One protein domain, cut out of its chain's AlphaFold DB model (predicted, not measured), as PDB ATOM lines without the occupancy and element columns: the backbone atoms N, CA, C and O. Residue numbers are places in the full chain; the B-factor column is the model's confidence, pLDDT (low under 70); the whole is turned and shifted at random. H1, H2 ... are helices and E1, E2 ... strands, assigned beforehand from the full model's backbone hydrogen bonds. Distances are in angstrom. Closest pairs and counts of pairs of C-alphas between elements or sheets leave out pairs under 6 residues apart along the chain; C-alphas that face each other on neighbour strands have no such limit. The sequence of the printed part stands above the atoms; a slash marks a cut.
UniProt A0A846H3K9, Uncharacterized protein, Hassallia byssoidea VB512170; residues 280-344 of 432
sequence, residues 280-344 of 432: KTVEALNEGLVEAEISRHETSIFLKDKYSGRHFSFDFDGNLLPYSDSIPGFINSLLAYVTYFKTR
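AT A GLANCE: This is residues 280 to 344 of the 432 residues of an uncharacterized protein of Hassallia byssoidea VB512170 (UniProt A0A846H3K9). A small sheet of three antiparallel strands, E1, E2 and E3, is covered on one face by the helix H2, which runs along the strands, while the other face is bare. The short helix H1 sits beside the sheet near E1, and the long loop of residues 315 to 333 leaves E3, first turns back on the H2 side of the sheet around residue 319, then swings out on the far side from H1 around residues 326 to 329 and leads back to H2. The printed part has 65 residues with two named helices and three named strands, in the order H1, E1, E2, E3, H2; the sheet's order is E1, E2, E3. The class is mixed, helices and strands, with under half of the residues, 29, in named elements. The whole is compact, with a radius of gyration of the C-alphas of 10.6 A, and spans 30 by 24 by 18 A.

IN THESE COORDINATES: H1 is residues 280 to 284, beginning at C-alpha 280 at (109.050, 204.375, 169.572). E1 is residues 292 to 296, 13.8 A from first to last C-alpha. E2 is residues 301 to 305, 13.2 A long, with C-alpha 301 at (102.049, 194.656, 165.175). E3 is residues 311 to 314, 10.1 A long. H2 is residues 334 to 343, 14.3 A long, ending at C-alpha 343 at (99.604, 191.634, 184.801).

HOW THE PARTS SIT: E1, E2 and E3 form a meander, each strand the antiparallel neighbour of the one before, with E1 and E3 as edge strands. E1 and E2 are a hairpin at 163 degrees between their directions; N 295 and O 302 are 2.8 A apart, within hydrogen-bond range. E2 and E3 are a hairpin at 157 degrees, with N 303 and O 312 within hydrogen-bond range at 2.8 A. H2 is on the sheet at a height of 9.8 A, over E2, but only just: 7 of its 10 C-alphas fall on E2 and 2 on E1. On the local plane it stands at 25 degrees to E2 and runs along the strands. Its closest C-alphas to the edge strands are Phe 341 to Ala 292 of E1, 6.7 A, and Leu 334 to Phe 314 of E3, 6.5 A. H1 only grazes the sheet, with its residues 282 to 284; its closest C-alphas to E1 are those of Val 282 and Arg 296, 6.9 A apart. H1 and H2 are apart. Every O i to N i+4 pair is within hydrogen-bond range in H1 and H2.

THE WHOLE: The two C-alphas farthest apart are those of Lys 280 and Gly 329, at 29.9 A. The printed part has no cut. The links E1 to E2 and E2 to E3 are tight, H1 to E1 is short, and E3 to H2 is long, with 19 residues. The mean pLDDT of the printed part is 83.7; residues 298 to 299 and 328 to 329 are under 70.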
ATOM      1  N   LYS A 280     108.809 204.024 168.161       71.31
ATOM      2  CA  LYS A 280     109.050 204.375 169.572       71.31
ATOM      3  C   LYS A 280     107.840 204.057 170.436       71.31
ATOM      4  O   LYS A 280     107.965 203.485 171.516       71.31
ATOM      5  N   THR A 281     106.658 204.401 169.928       74.50
ATOM      6  CA  THR A 281     105.391 204.118 170.602       74.50
ATOM      7  C   THR A 281     105.167 202.609 170.778       74.50
ATOM      8  O   THR A 281     104.672 202.190 171.821       74.50
ATOM      9  N   VAL A 282     105.556 201.775 169.803       80.12
ATOM     10  CA  VAL A 282     105.474 200.306 169.919       80.12
ATOM     11  C   VAL A 282     106.551 199.741 170.851       80.12
ATOM     12  O   VAL A 282     106.248 198.862 171.655       80.12
ATOM     13  N   GLU A 283     107.786 200.243 170.795       80.06
ATOM     14  CA  GLU A 283     108.874 199.815 171.684       80.06
ATOM     15  C   GLU A 283     108.537 200.053 173.154       80.06
ATOM     16  O   GLU A 283     108.715 199.145 173.964       80.06
ATOM     17  N   ALA A 284     107.957 201.211 173.484       81.81
ATOM     18  CA  ALA A 284     107.528 201.537 174.843       81.81
ATOM     19  C   ALA A 284     106.503 200.534 175.412       81.81
ATOM     20  O   ALA A 284     106.430 200.330 176.623       81.81
ATOM     21  N   LEU A 285     105.726 199.846 174.562       87.25
ATOM     22  CA  LEU A 285     104.795 198.812 175.027       87.25
ATOM     23  C   LEU A 285     105.503 197.576 175.598       87.25
ATOM     24  O   LEU A 285     104.883 196.853 176.379       87.25
ATOM     25  N   ASN A 286     106.767 197.333 175.231       88.31
ATOM     26  CA  ASN A 286     107.544 196.212 175.763       88.31
ATOM     27  C   ASN A 286     107.933 196.394 177.231       88.31
ATOM     28  O   ASN A 286     108.227 195.409 177.912       88.31
ATOM     29  N   GLU A 287     107.926 197.627 177.738       87.81
ATOM     30  CA  GLU A 287     108.274 197.905 179.126       87.81
ATOM     31  C   GLU A 287     107.302 197.202 180.082       87.81
ATOM     32  O   GLU A 287     106.095 197.456 180.080       87.81
ATOM     33  N   GLY A 288     107.831 196.305 180.916       84.44
ATOM     34  CA  GLY A 288     107.054 195.567 181.913       84.44
ATOM     35  C   GLY A 288     106.308 194.336 181.388       84.44
ATOM     36  O   GLY A 288     105.545 193.742 182.143       84.44
ATOM     37  N   LEU A 289     106.506 193.925 180.128       87.94
ATOM     38  CA  LEU A 289     105.975 192.644 179.650       87.94
ATOM     39  C   LEU A 289     106.708 191.460 180.292       87.94
ATOM     40  O   LEU A 289     107.936 191.443 180.374       87.94
ATOM     41  N   VAL A 290     105.948 190.433 180.682       81.81
ATOM     42  CA  VAL A 290     106.478 189.190 181.257       81.81
ATOM     43  C   VAL A 290     106.270 188.036 180.283       81.81
ATOM     44  O   VAL A 290     105.137 187.713 179.908       81.81
ATOM     45  N   GLU A 291     107.367 187.389 179.875       86.75
ATOM     46  CA  GLU A 291     107.349 186.266 178.923       86.75
ATOM     47  C   GLU A 291     106.587 186.600 177.625       86.75
ATOM     48  O   GLU A 291     105.956 185.746 177.008       86.75
ATOM     49  N   ALA A 292     106.613 187.865 177.213       91.44
ATOM     50  CA  ALA A 292     105.992 188.344 175.989       91.44
ATOM     51  C   ALA A 292     106.864 189.421 175.339       91.44
ATOM     52  O   ALA A 292     107.705 190.033 175.992       91.44
ATOM     53  N   GLU A 293     106.692 189.617 174.039       93.94
ATOM     54  CA  GLU A 293     107.428 190.613 173.263       93.94
ATOM     55  C   GLU A 293     106.539 191.172 172.163       93.94
ATOM     56  O   GLU A 293     105.813 190.424 171.507       93.94
ATOM     57  N   ILE A 294     106.607 192.481 171.964       92.19
ATOM     58  CA  ILE A 294     105.892 193.195 170.919       92.19
ATOM     59  C   ILE A 294     106.898 193.688 169.884       92.19
ATOM     60  O   ILE A 294     107.850 194.393 170.211       92.19
ATOM     61  N   SER A 295     106.652 193.365 168.622       87.56
ATOM     62  CA  SER A 295     107.418 193.857 167.482       87.56
ATOM     63  C   SER A 295     106.486 194.473 166.447       87.56
ATOM     64  O   SER A 295     105.363 194.016 166.228       87.56
ATOM     65  N   ARG A 296     106.947 195.514 165.754       84.44
ATOM     66  CA  ARG A 296     106.241 196.042 164.584       84.44
ATOM     67  C   ARG A 296     106.777 195.388 163.310       84.44
ATOM     68  O   ARG A 296     107.974 195.198 163.134       84.44
ATOM     69  N   HIS A 297     105.866 195.083 162.399       78.62
ATOM     70  CA  HIS A 297     106.146 194.641 161.040       78.62
ATOM     71  C   HIS A 297     105.589 195.664 160.036       78.62
ATOM     72  O   HIS A 297     105.028 196.695 160.406       78.62
ATOM     73  N   GLU A 298     105.768 195.411 158.738       68.12
ATOM     74  CA  GLU A 298     105.424 196.378 157.682       68.12
ATOM     75  C   GLU A 298     103.940 196.770 157.646       68.12
ATOM     76  O   GLU A 298     103.611 197.874 157.217       68.12
ATOM     77  N   THR A 299     103.050 195.875 158.077       68.81
ATOM     78  CA  THR A 299     101.591 196.033 157.954       68.81
ATOM     79  C   THR A 299     100.822 195.732 159.237       68.81
ATOM     80  O   THR A 299      99.593 195.812 159.243       68.81
ATOM     81  N   SER A 300     101.515 195.355 160.309       83.31
ATOM     82  CA  SER A 300     100.895 194.905 161.550       83.31
ATOM     83  C   SER A 300     101.863 194.977 162.726       83.31
ATOM     84  O   SER A 300     103.067 195.189 162.567       83.31
ATOM     85  N   ILE A 301     101.319 194.778 163.918       89.75
ATOM     86  CA  ILE A 301     102.049 194.656 165.175       89.75
ATOM     87  C   ILE A 301     101.884 193.222 165.646       89.75
ATOM     88  O   ILE A 301     100.776 192.690 165.636       89.75
ATOM     89  N   PHE A 302     102.978 192.596 166.046       92.62
ATOM     90  CA  PHE A 302     102.998 191.238 166.553       92.62
ATOM     91  C   PHE A 302     103.269 191.271 168.046       92.62
ATOM     92  O   PHE A 302     104.235 191.880 168.480       92.62
ATOM     93  N   LEU A 303     102.435 190.586 168.819       93.88
ATOM     94  CA  LEU A 303     102.712 190.236 170.203       93.88
ATOM     95  C   LEU A 303     102.969 188.733 170.248       93.88
ATOM     96  O   LEU A 303     102.105 187.930 169.895       93.88
ATOM     97  N   LYS A 304     104.166 188.349 170.669       92.62
ATOM     98  CA  LYS A 304     104.575 186.961 170.840       92.62
ATOM     99  C   LYS A 304     104.576 186.610 172.315       92.62
ATOM    100  O   LYS A 304     105.315 187.213 173.085       92.62
ATOM    101  N   ASP A 305     103.805 185.597 172.687       90.81
ATOM    102  CA  ASP A 305     103.887 184.986 174.007       90.81
ATOM    103  C   ASP A 305     105.001 183.932 174.014       90.81
ATOM    104  O   ASP A 305     104.886 182.885 173.375       90.81
ATOM    105  N   LYS A 306     106.090 184.205 174.730       88.00
ATOM    106  CA  LYS A 306     107.236 183.297 174.875       88.00
ATOM    107  C   LYS A 306     106.889 182.078 175.725       88.00
ATOM    108  O   LYS A 306     107.434 181.006 175.473       88.00
ATOM    109  N   TYR A 307     105.946 182.217 176.657       85.69
ATOM    110  CA  TYR A 307     105.533 181.130 177.536       85.69
ATOM    111  C   TYR A 307     104.679 180.085 176.805       85.69
ATOM    112  O   TYR A 307     105.027 178.904 176.800       85.69
ATOM    113  N   SER A 308     103.586 180.510 176.156       80.38
ATOM    114  CA  SER A 308     102.681 179.594 175.435       80.38
ATOM    115  C   SER A 308     103.073 179.344 173.974       80.38
ATOM    116  O   SER A 308     102.539 178.432 173.342       80.38
ATOM    117  N   GLY A 309     103.971 180.156 173.408       79.94
ATOM    118  CA  GLY A 309     104.352 180.105 171.993       79.94
ATOM    119  C   GLY A 309     103.309 180.688 171.031       79.94
ATOM    120  O   GLY A 309     103.450 180.523 169.818       79.94
ATOM    121  N   ARG A 310     102.261 181.337 171.554       84.12
ATOM    122  CA  ARG A 310     101.176 181.944 170.771       84.12
ATOM    123  C   ARG A 310     101.581 183.281 170.155       84.12
ATOM    124  O   ARG A 310     102.423 184.000 170.695       84.12
ATOM    125  N   HIS A 311     100.940 183.630 169.041       88.31
ATOM    126  CA  HIS A 311     101.220 184.854 168.296       88.31
ATOM    127  C   HIS A 311      99.938 185.627 168.014       88.31
ATOM    128  O   HIS A 311      99.011 185.133 167.370       88.31
ATOM    129  N   PHE A 312      99.932 186.881 168.446       90.94
ATOM    130  CA  PHE A 312      98.823 187.796 168.271       90.94
ATOM    131  C   PHE A 312      99.221 188.883 167.278       90.94
ATOM    132  O   PHE A 312     100.303 189.452 167.386       90.94
ATOM    133  N   SER A 313      98.385 189.146 166.282       90.06
ATOM    134  CA  SER A 313      98.647 190.129 165.229       90.06
ATOM    135  C   SER A 313      97.581 191.215 165.256       90.06
ATOM    136  O   SER A 313      96.393 190.904 165.232       90.06
ATOM    137  N   PHE A 314      98.004 192.475 165.262       86.94
ATOM    138  CA  PHE A 314      97.134 193.647 165.325       86.94
ATOM    139  C   PHE A 314      97.372 194.569 164.131       86.94
ATOM    140  O   PHE A 314      98.493 194.665 163.629       86.94
ATOM    141  N   ASP A 315      96.331 195.261 163.675       80.69
ATOM    142  CA  ASP A 315      96.500 196.386 162.754       80.69
ATOM    143  C   ASP A 315      97.095 197.614 163.475       80.69
ATOM    144  O   ASP A 315      97.235 197.650 164.700       80.69
ATOM    145  N   PHE A 316      97.437 198.656 162.716       80.88
ATOM    146  CA  PHE A 316      97.979 199.894 163.286       80.88
ATOM    147  C   PHE A 316      96.958 200.759 164.045       80.88
ATOM    148  O   PHE A 316      97.348 201.755 164.656       80.88
ATOM    149  N   ASP A 317      95.675 200.392 164.031       77.38
ATOM    150  CA  ASP A 317      94.651 200.980 164.901       77.38
ATOM    151  C   ASP A 317      94.563 200.219 166.244       77.38
ATOM    152  O   ASP A 317      93.945 200.691 167.199       77.38
ATOM    153  N   GLY A 318      95.260 199.083 166.354       78.19
ATOM    154  CA  GLY A 318      95.327 198.236 167.535       78.19
ATOM    155  C   GLY A 318      94.234 197.172 167.580       78.19
ATOM    156  O   GLY A 318      94.005 196.618 168.650       78.19
ATOM    157  N   ASN A 319      93.551 196.875 166.474       81.94
ATOM    158  CA  ASN A 319      92.536 195.821 166.424       81.94
ATOM    159  C   ASN A 319      93.174 194.471 166.106       81.94
ATOM    160  O   ASN A 319      94.036 194.377 165.231       81.94
ATOM    161  N   LEU A 320      92.720 193.416 166.783       80.75
ATOM    162  CA  LEU A 320      93.173 192.049 166.519       80.75
ATOM    163  C   LEU A 320      92.783 191.613 165.095       80.75
ATOM    164  O   LEU A 320      91.629 191.749 164.684       80.75
ATOM    165  N   LEU A 321      93.737 191.067 164.343       79.50
ATOM    166  CA  LEU A 321      93.513 190.612 162.973       79.50
ATOM    167  C   LEU A 321      92.753 189.272 162.949       79.50
ATOM    168  O   LEU A 321      92.999 188.422 163.800       79.50
ATOM    169  N   PRO A 322      91.887 189.011 161.949       74.44
ATOM    170  CA  PRO A 322      91.027 187.817 161.936       74.44
ATOM    171  C   PRO A 322      91.761 186.469 161.922       74.44
ATOM    172  O   PRO A 322      91.193 185.453 162.301       74.44
ATOM    173  N   TYR A 323      93.003 186.449 161.439       76.62
ATOM    174  CA  TYR A 323      93.847 185.252 161.368       76.62
ATOM    175  C   TYR A 323      94.786 185.101 162.575       76.62
ATOM    176  O   TYR A 323      95.584 184.168 162.620       76.62
ATOM    177  N   SER A 324      94.740 186.049 163.510       82.94
ATOM    178  CA  SER A 324      95.525 186.035 164.738       82.94
ATOM    179  C   SER A 324      95.031 184.951 165.697       82.94
ATOM    180  O   SER A 324      93.851 184.596 165.690       82.94
ATOM    181  N   ASP A 325      95.895 184.492 166.607       83.62
ATOM    182  CA  ASP A 325      95.396 183.848 167.820       83.62
ATOM    183  C   ASP A 325      94.490 184.817 168.594       83.62
ATOM    184  O   ASP A 325      94.656 186.036 168.504       83.62
ATOM    185  N   SER A 326      93.543 184.282 169.366       81.56
ATOM    186  CA  SER A 326      92.647 185.074 170.215       81.56
ATOM    187  C   SER A 326      92.479 184.434 171.588       81.56
ATOM    188  O   SER A 326      92.443 183.211 171.706       81.56
ATOM    189  N   ILE A 327      92.412 185.238 172.644       78.19
ATOM    190  CA  ILE A 327      92.029 184.758 173.976       78.19
ATOM    191  C   ILE A 327      90.492 184.770 174.027       78.19
ATOM    192  O   ILE A 327      89.900 185.840 173.844       78.19
ATOM    193  N   PRO A 328      89.816 183.621 174.218       68.94
ATOM    194  CA  PRO A 328      88.356 183.579 174.206       68.94
ATOM    195  C   PRO A 328      87.736 184.519 175.244       68.94
ATOM    196  O   PRO A 328      88.158 184.557 176.396       68.94
ATOM    197  N   GLY A 329      86.729 185.288 174.825       67.81
ATOM    198  CA  GLY A 329      86.048 186.262 175.688       67.81
ATOM    199  C   GLY A 329      86.862 187.520 176.008       67.81
ATOM    200  O   GLY A 329      86.404 188.344 176.794       67.81
ATOM    201  N   PHE A 330      88.043 187.689 175.407       75.81
ATOM    202  CA  PHE A 330      88.913 188.833 175.650       75.81
ATOM    203  C   PHE A 330      88.702 189.956 174.625       75.81
ATOM    204  O   PHE A 330      88.302 189.722 173.484       75.81
ATOM    205  N   ILE A 331      88.972 191.199 175.029       81.19
ATOM    206  CA  ILE A 331      88.793 192.377 174.172       81.19
ATOM    207  C   ILE A 331      89.832 192.345 173.045       81.19
ATOM    208  O   ILE A 331      91.030 192.295 173.311       81.19
ATOM    209  N   ASN A 332      89.382 192.445 171.790       83.19
ATOM    210  CA  ASN A 332      90.216 192.423 170.577       83.19
ATOM    211  C   ASN A 332      91.012 193.728 170.354       83.19
ATOM    212  O   ASN A 332      90.957 194.319 169.276       83.19
ATOM    213  N   SER A 333      91.744 194.186 171.373       85.94
ATOM    214  CA  SER A 333      92.534 195.420 171.357       85.94
ATOM    215  C   SER A 333      93.971 195.177 171.815       85.94
ATOM    216  O   SER A 333      94.192 194.543 172.843       85.94
ATOM    217  N   LEU A 334      94.945 195.749 171.104       86.31
ATOM    218  CA  LEU A 334      96.369 195.679 171.432       86.31
ATOM    219  C   LEU A 334      96.638 196.085 172.881       86.31
ATOM    220  O   LEU A 334      97.340 195.371 173.585       86.31
ATOM    221  N   LEU A 335      96.049 197.193 173.343       87.75
ATOM    222  CA  LEU A 335      96.241 197.669 174.716       87.75
ATOM    223  C   LEU A 335      95.713 196.674 175.747       87.75
ATOM    224  O   LEU A 335      96.401 196.406 176.724       87.75
ATOM    225  N   ALA A 336      94.541 196.080 175.509       86.25
ATOM    226  CA  ALA A 336      93.992 195.071 176.409       86.25
ATOM    227  C   ALA A 336      94.928 193.856 176.512       86.25
ATOM    228  O   ALA A 336      95.183 193.363 177.609       86.25
ATOM    229  N   TYR A 337      95.477 193.403 175.380       89.50
ATOM    230  CA  TYR A 337      96.453 192.314 175.359       89.50
ATOM    231  C   TYR A 337      97.742 192.711 176.085       89.50
ATOM    232  O   TYR A 337      98.199 191.959 176.938       89.50
ATOM    233  N   VAL A 338      98.297 193.897 175.820       89.62
ATOM    234  CA  VAL A 338      99.481 194.411 176.530       89.62
ATOM    235  C   VAL A 338      99.250 194.393 178.039       89.62
ATOM    236  O   VAL A 338     100.050 193.799 178.755       89.62
ATOM    237  N   THR A 339      98.147 194.970 178.525       88.81
ATOM    238  CA  THR A 339      97.807 194.977 179.955       88.81
ATOM    239  C   THR A 339      97.726 193.561 180.510       88.81
ATOM    240  O   THR A 339      98.378 193.270 181.508       88.81
ATOM    241  N   TYR A 340      97.029 192.650 179.825       88.62
ATOM    242  CA  TYR A 340      96.975 191.244 180.225       88.62
ATOM    243  C   TYR A 340      98.367 190.620 180.353       88.62
ATOM    244  O   TYR A 340      98.654 189.976 181.354       88.62
ATOM    245  N   PHE A 341      99.264 190.826 179.386       89.44
ATOM    246  CA  PHE A 341     100.616 190.260 179.432       89.44
ATOM    247  C   PHE A 341     101.538 190.929 180.463       89.44
ATOM    248  O   PHE A 341     102.497 190.292 180.898       89.44
ATOM    249  N   LYS A 342     101.253 192.169 180.881       88.69
ATOM    250  CA  LYS A 342     101.946 192.828 182.002       88.69
ATOM    251  C   LYS A 342     101.488 192.295 183.359       88.69
ATOM    252  O   LYS A 342     102.301 192.153 184.263       88.69
ATOM    253  N   THR A 343     100.197 191.998 183.505       84.94
ATOM    254  CA  THR A 343      99.604 191.634 184.801       84.94
ATOM    255  C   THR A 343      99.347 190.140 184.967       84.94
ATOM    256  O   THR A 343      98.933 189.714 186.046       84.94
ATOM    257  N   ARG A 344      99.528 189.324 183.920       83.19
ATOM    258  CA  ARG A 344      99.246 187.888 184.002       83.19
ATOM    259  C   ARG A 344     100.134 187.224 185.044       83.19
ATOM    260  O   ARG A 344     101.346 187.420 185.083       83.19
TER     261      ARG A 344